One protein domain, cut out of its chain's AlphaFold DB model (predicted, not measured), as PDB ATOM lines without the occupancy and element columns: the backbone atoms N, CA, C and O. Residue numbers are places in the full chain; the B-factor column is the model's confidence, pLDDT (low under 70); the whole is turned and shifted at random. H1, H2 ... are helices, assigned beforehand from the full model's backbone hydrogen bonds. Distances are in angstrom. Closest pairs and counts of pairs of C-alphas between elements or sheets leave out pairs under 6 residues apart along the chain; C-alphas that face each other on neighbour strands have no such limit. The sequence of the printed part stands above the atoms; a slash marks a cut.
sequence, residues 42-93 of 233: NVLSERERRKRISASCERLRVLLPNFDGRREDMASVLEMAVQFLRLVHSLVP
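AT A GLANCE: This is residues 42 to 93 of the 233 residues of the protein "Spermatogenesis-and oogenesis-specific basic helix-loop-helix-containing protein 1" of Fukomys damarensis (UniProt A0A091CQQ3). Two long helices make a loose, stretched shape: the later part of H1 packs on the first part of H2, the link loops out and folds back between them, and the helices' far ends stick out at opposite ends. Residues 42 to 53 of H1 and residues 86 to 93, of which 86 to 91 belong to H2, stand free. The printed part has 52 residues with two named helices, H1 then H2, and no named strand; it is all helix. It is loose, with a radius of gyration of the C-alphas of 14.0 A, and flat, spanning 45 by 27 by 15 A.

HOW THE PARTS SIT: H1, residues 42 to 63, touches H2, residues 74 to 91, with residues 57 to 61 alone, and H2 touches it with residues 74 to 81 alone. Their closest C-alphas, those of Arg 61 and Val 77, are 6.3 A apart. They run the same way at a steep tilt of 49 degrees. In H1 and H2 every O i to N i+4 pair is within hydrogen-bond range.

IN THESE COORDINATES: H1 runs 31.4 A from C-alpha 42 at (175.251, 72.352, 20.197). H2 runs 25.6 A to C-alpha 91 at (154.158, 83.303, 57.138).

THE WHOLE: The C-alphas farthest apart, those of Val 43 and Pro 93, are 46.1 A apart. The printed part has no cut, and the link of 10 residues is short. Residues 67 to 71 and residue 93 have pLDDT under 70.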
ATOM      1  N   ASN A  42     175.141  72.151  18.749       82.25
ATOM      2  CA  ASN A  42     175.251  72.352  20.197       82.25
ATOM      3  C   ASN A  42     175.552  73.804  20.615       82.25
ATOM      4  O   ASN A  42     175.161  74.206  21.703       82.25
ATOM      5  N   VAL A  43     176.221  74.610  19.783       91.88
ATOM      6  CA  VAL A  43     176.448  76.044  20.050       91.88
ATOM      7  C   VAL A  43     175.151  76.832  19.874       91.88
ATOM      8  O   VAL A  43     174.879  77.748  20.647       91.88
ATOM      9  N   LEU A  44     174.328  76.462  18.888       88.56
ATOM     10  CA  LEU A  44     173.016  77.078  18.686       88.56
ATOM     11  C   LEU A  44     172.033  76.692  19.800       88.56
ATOM     12  O   LEU A  44     171.381  77.581  20.343       88.56
ATOM     13  N   SER A  45     171.976  75.416  20.201       90.38
ATOM     14  CA  SER A  45     171.118  74.993  21.318       90.38
ATOM     15  C   SER A  45     171.580  75.555  22.667       90.38
ATOM     16  O   SER A  45     170.745  76.007  23.443       90.38
ATOM     17  N   GLU A  46     172.889  75.636  22.934       94.75
ATOM     18  CA  GLU A  46     173.420  76.289  24.142       94.75
ATOM     19  C   GLU A  46     173.168  77.805  24.135       94.75
ATOM     20  O   GLU A  46     172.848  78.381  25.175       94.75
ATOM     21  N   ARG A  47     173.252  78.475  22.973       94.94
ATOM     22  CA  ARG A  47     172.851  79.887  22.862       94.94
ATOM     23  C   ARG A  47     171.374  80.058  23.203       94.94
ATOM     24  O   ARG A  47     171.046  80.990  23.930       94.94
ATOM     25  N   GLU A  48     170.506  79.181  22.706       94.75
ATOM     26  CA  GLU A  48     169.074  79.249  22.998       94.75
ATOM     27  C   GLU A  48     168.789  78.974  24.475       94.75
ATOM     28  O   GLU A  48     168.152  79.790  25.136       94.75
ATOM     29  N   ARG A  49     169.369  77.909  25.040       96.50
ATOM     30  CA  ARG A  49     169.307  77.596  26.473       96.50
ATOM     31  C   ARG A  49     169.728  78.788  27.337       96.50
ATOM     32  O   ARG A  49     169.038  79.111  28.301       96.50
ATOM     33  N   ARG A  50     170.816  79.487  26.985       96.56
ATOM     34  CA  ARG A  50     171.239  80.714  27.685       96.56
ATOM     35  C   ARG A  50     170.183  81.813  27.627       96.56
ATOM     36  O   ARG A  50     169.949  82.436  28.656       96.56
ATOM     37  N   LYS A  51     169.509  82.019  26.487       95.88
ATOM     38  CA  LYS A  51     168.383  82.967  26.413       95.88
ATOM     39  C   LYS A  51     167.236  82.555  27.334       95.88
ATOM     40  O   LYS A  51     166.748  83.411  28.063       95.88
ATOM     41  N   ARG A  52     166.833  81.273  27.339       96.62
ATOM     42  CA  ARG A  52     165.741  80.774  28.203       96.62
ATOM     43  C   ARG A  52     166.055  81.005  29.685       96.62
ATOM     44  O   ARG A  52     165.220  81.533  30.416       96.62
ATOM     45  N   ILE A  53     167.296  80.728  30.097       95.50
ATOM     46  CA  ILE A  53     167.794  81.011  31.453       95.50
ATOM     47  C   ILE A  53     167.744  82.517  31.752       95.50
ATOM     48  O   ILE A  53     167.137  82.906  32.747       95.50
ATOM     49  N   SER A  54     168.318  83.371  30.898       93.00
ATOM     50  CA  SER A  54     168.302  84.829  31.098       93.00
ATOM     51  C   SER A  54     166.881  85.394  31.178       93.00
ATOM     52  O   SER A  54     166.599  86.178  32.078       93.00
ATOM     53  N   ALA A  55     165.972  84.951  30.306       93.44
ATOM     54  CA  ALA A  55     164.566  85.342  30.337       93.44
ATOM     55  C   ALA A  55     163.873  84.888  31.633       93.44
ATOM     56  O   ALA A  55     163.106  85.645  32.221       93.44
ATOM     57  N   SER A  56     164.175  83.684  32.131       94.38
ATOM     58  CA  SER A  56     163.643  83.215  33.415       94.38
ATOM     59  C   SER A  56     164.183  84.006  34.609       94.38
ATOM     60  O   SER A  56     163.440  84.251  35.558       94.38
ATOM     61  N   CYS A  57     165.448  84.431  34.573       89.56
ATOM     62  CA  CYS A  57     166.018  85.306  35.596       89.56
ATOM     63  C   CYS A  57     165.434  86.729  35.542       89.56
ATOM     64  O   CYS A  57     165.260  87.342  36.592       89.56
ATOM     65  N   GLU A  58     165.075  87.228  34.356       90.44
ATOM     66  CA  GLU A  58     164.364  88.502  34.195       90.44
ATOM     67  C   GLU A  58     162.940  88.425  34.765       90.44
ATOM     68  O   GLU A  58     162.559  89.254  35.591       90.44
ATOM     69  N   ARG A  59     162.182  87.365  34.438       89.62
ATOM     70  CA  ARG A  59     160.864  87.101  35.051       89.62
ATOM     71  C   ARG A  59     160.950  87.048  36.578       89.62
ATOM     72  O   ARG A  59     160.081  87.586  37.257       89.62
ATOM     73  N   LEU A  60     162.008  86.439  37.120       90.19
ATOM     74  CA  LEU A  60     162.228  86.391  38.563       90.19
ATOM     75  C   LEU A  60     162.419  87.790  39.168       90.19
ATOM     76  O   LEU A  60     161.887  88.020  40.248       90.19
ATOM     77  N   ARG A  61     163.090  88.739  38.490       88.00
ATOM     78  CA  ARG A  61     163.207  90.125  38.991       88.00
ATOM     79  C   ARG A  61     161.841  90.771  39.223       88.00
ATOM     80  O   ARG A  61     161.635  91.373  40.268       88.00
ATOM     81  N   VAL A  62     160.916  90.613  38.274       88.00
ATOM     82  CA  VAL A  62     159.579  91.240  38.309       88.00
ATOM     83  C   VAL A  62     158.686  90.659  39.414       88.00
ATOM     84  O   VAL A  62     157.831  91.358  39.951       88.00
ATOM     85  N   LEU A  63     158.879  89.384  39.770       88.81
ATOM     86  CA  LEU A  63     158.083  88.697  40.795       88.81
ATOM     87  C   LEU A  63     158.518  89.004  42.236       88.81
ATOM     88  O   LEU A  63     157.766  88.719  43.171       88.81
ATOM     89  N   LEU A  64     159.728  89.527  42.440       87.81
ATOM     90  CA  LEU A  64     160.239  89.806  43.778       87.81
ATOM     91  C   LEU A  64     159.756  91.173  44.278       87.81
ATOM     92  O   LEU A  64     159.711  92.131  43.508       87.81
ATOM     93  N   PRO A  65     159.440  91.308  45.581       84.69
ATOM     94  CA  PRO A  65     159.262  92.619  46.191       84.69
ATOM     95  C   PRO A  65     160.478  93.516  45.924       84.69
ATOM     96  O   PRO A  65     161.615  93.046  45.961       84.69
ATOM     97  N   ASN A  66     160.250  94.811  45.698       70.50
ATOM     98  CA  ASN A  66     161.331  95.779  45.516       70.50
ATOM     99  C   ASN A  66     162.109  95.953  46.831       70.50
ATOM    100  O   ASN A  66     161.711  96.726  47.700       70.50
ATOM    101  N   PHE A  67     163.211  95.220  46.979       65.00
ATOM    102  CA  PHE A  67     164.165  95.392  48.070       65.00
ATOM    103  C   PHE A  67     165.172  96.487  47.697       65.00
ATOM    104  O   PHE A  67     165.695  96.487  46.585       65.00
ATOM    105  N   ASP A  68     165.421  97.430  48.610       60.62
ATOM    106  CA  ASP A  68     165.990  98.751  48.303       60.62
ATOM    107  C   ASP A  68     167.273  98.764  47.442       60.62
ATOM    108  O   ASP A  68     168.406  98.696  47.930       60.62
ATOM    109  N   GLY A  69     167.075  99.001  46.143       62.38
ATOM    110  CA  GLY A  69     167.845  99.985  45.378       62.38
ATOM    111  C   GLY A  69     169.303  99.656  45.053       62.38
ATOM    112  O   GLY A  69     170.049 100.561  44.672       62.38
ATOM    113  N   ARG A  70     169.740  98.399  45.170       66.38
ATOM    114  CA  ARG A  70     171.038  97.968  44.629       66.38
ATOM    115  C   ARG A  70     170.844  97.224  43.313       66.38
ATOM    116  O   ARG A  70     170.394  96.086  43.322       66.38
ATOM    117  N   ARG A  71     171.241  97.912  42.229       59.81
ATOM    118  CA  ARG A  71     171.471  97.435  40.848       59.81
ATOM    119  C   ARG A  71     171.403  95.912  40.739       59.81
ATOM    120  O   ARG A  71     172.277  95.236  41.271       59.81
ATOM    121  N   GLU A  72     170.407  95.418  40.015       73.69
ATOM    122  CA  GLU A  72     169.824  94.077  40.121       73.69
ATOM    123  C   GLU A  72     170.714  92.994  39.488       73.69
ATOM    124  O   GLU A  72     170.356  92.331  38.501       73.69
ATOM    125  N   ASP A  73     171.909  92.826  40.050       86.50
ATOM    126  CA  ASP A  73     172.814  91.742  39.722       86.50
ATOM    127  C   ASP A  73     172.142  90.391  40.009       86.50
ATOM    128  O   ASP A  73     171.320  90.240  40.917       86.50
ATOM    129  N   MET A  74     172.468  89.389  39.196       88.56
ATOM    130  CA  MET A  74     171.742  88.121  39.234       88.56
ATOM    131  C   MET A  74     171.994  87.331  40.525       88.56
ATOM    132  O   MET A  74     171.161  86.500  40.875       88.56
ATOM    133  N   ALA A  75     173.085  87.591  41.256       90.12
ATOM    134  CA  ALA A  75     173.321  86.957  42.550       90.12
ATOM    135  C   ALA A  75     172.402  87.564  43.621       90.12
ATOM    136  O   ALA A  75     171.714  86.806  44.306       90.12
ATOM    137  N   SER A  76     172.289  88.895  43.684       89.62
ATOM    138  CA  SER A  76     171.327  89.592  44.553       89.62
ATOM    139  C   SER A  76     169.881  89.182  44.252       89.62
ATOM    140  O   SER A  76     169.117  88.919  45.174       89.62
ATOM    141  N   VAL A  77     169.495  89.051  42.975       88.94
ATOM    142  CA  VAL A  77     168.146  88.587  42.579       88.94
ATOM    143  C   VAL A  77     167.860  87.175  43.104       88.94
ATOM    144  O   VAL A  77     166.798  86.926  43.676       88.94
ATOM    145  N   LEU A  78     168.811  86.247  42.961       91.69
ATOM    146  CA  LEU A  78     168.669  84.880  43.472       91.69
ATOM    147  C   LEU A  78     168.674  84.835  45.011       91.69
ATOM    148  O   LEU A  78     167.896  84.087  45.604       91.69
ATOM    149  N   GLU A  79     169.491  85.657  45.673       90.56
ATOM    150  CA  GLU A  79     169.507  85.769  47.135       90.56
ATOM    151  C   GLU A  79     168.188  86.347  47.674       90.56
ATOM    152  O   GLU A  79     167.630  85.812  48.638       90.56
ATOM    153  N   MET A  80     167.635  87.381  47.029       90.12
ATOM    154  CA  MET A  80     166.329  87.936  47.387       90.12
ATOM    155  C   MET A  80     165.198  86.929  47.172       90.12
ATOM    156  O   MET A  80     164.310  86.843  48.020       90.12
ATOM    157  N   ALA A  81     165.245  86.107  46.117       91.62
ATOM    158  CA  ALA A  81     164.282  85.024  45.923       91.62
ATOM    159  C   ALA A  81     164.317  83.995  47.060       91.62
ATOM    160  O   ALA A  81     163.270  83.618  47.590       91.62
ATOM    161  N   VAL A  82     165.511  83.587  47.499       92.75
ATOM    162  CA  VAL A  82     165.667  82.664  48.634       92.75
ATOM    163  C   VAL A  82     165.166  83.292  49.940       92.75
ATOM    164  O   VAL A  82     164.495  82.616  50.724       92.75
ATOM    165  N   GLN A  83     165.449  84.574  50.185       90.94
ATOM    166  CA  GLN A  83     164.936  85.291  51.359       90.94
ATOM    167  C   GLN A  83     163.407  85.423  51.332       90.94
ATOM    168  O   GLN A  83     162.756  85.160  52.346       90.94
ATOM    169  N   PHE A  84     162.827  85.753  50.177       90.88
ATOM    170  CA  PHE A  84     161.382  85.853  49.993       90.88
ATOM    171  C   PHE A  84     160.682  84.506  50.222       90.88
ATOM    172  O   PHE A  84     159.744  84.447  51.016       90.88
ATOM    173  N   LEU A  85     161.176  83.407  49.636       93.12
ATOM    174  CA  LEU A  85     160.622  82.067  49.874       93.12
ATOM    175  C   LEU A  85     160.698  81.667  51.354       93.12
ATOM    176  O   LEU A  85     159.722  81.154  51.894       93.12
ATOM    177  N   ARG A  86     161.815  81.946  52.043       92.62
ATOM    178  CA  ARG A  86     161.943  81.698  53.493       92.62
ATOM    179  C   ARG A  86     160.922  82.495  54.306       92.62
ATOM    180  O   ARG A  86     160.308  81.933  55.211       92.62
ATOM    181  N   LEU A  87     160.713  83.770  53.972       91.69
ATOM    182  CA  LEU A  87     159.702  84.607  54.616       91.69
ATOM    183  C   LEU A  87     158.296  84.045  54.371       91.69
ATOM    184  O   LEU A  87     157.571  83.802  55.334       91.69
ATOM    185  N   VAL A  88     157.933  83.748  53.120       92.75
ATOM    186  CA  VAL A  88     156.639  83.140  52.768       92.75
ATOM    187  C   VAL A  88     156.431  81.820  53.514       92.75
ATOM    188  O   VAL A  88     155.374  81.628  54.103       92.75
ATOM    189  N   HIS A  89     157.439  80.948  53.595       90.31
ATOM    190  CA  HIS A  89     157.355  79.687  54.344       90.31
ATOM    191  C   HIS A  89     157.216  79.882  55.866       90.31
ATOM    192  O   HIS A  89     156.698  78.997  56.538       90.31
ATOM    193  N   SER A  90     157.658  81.016  56.421       91.69
ATOM    194  CA  SER A  90     157.426  81.360  57.834       91.69
ATOM    195  C   SER A  90     156.043  81.978  58.090       91.69
ATOM    196  O   SER A  90     155.503  81.841  59.185       91.69
ATOM    197  N   LEU A  91     155.468  82.643  57.080       88.06
ATOM    198  CA  LEU A  91     154.158  83.303  57.138       88.06
ATOM    199  C   LEU A  91     152.999  82.381  56.741       88.06
ATOM    200  O   LEU A  91     151.865  82.615  57.152       88.06
ATOM    201  N   VAL A  92     153.273  81.335  55.960       81.44
ATOM    202  CA  VAL A  92     152.365  80.213  55.724       81.44
ATOM    203  C   VAL A  92     152.575  79.217  56.868       81.44
ATOM    204  O   VAL A  92     153.513  78.418  56.795       81.44
ATOM    205  N   PRO A  93     151.744  79.216  57.934       66.50
ATOM    206  CA  PRO A  93     151.783  78.128  58.901       66.50
ATOM    207  C   PRO A  93     151.560  76.821  58.142       66.50
ATOM    208  O   PRO A  93     150.656  76.747  57.305       66.50
TER     209      PRO A  93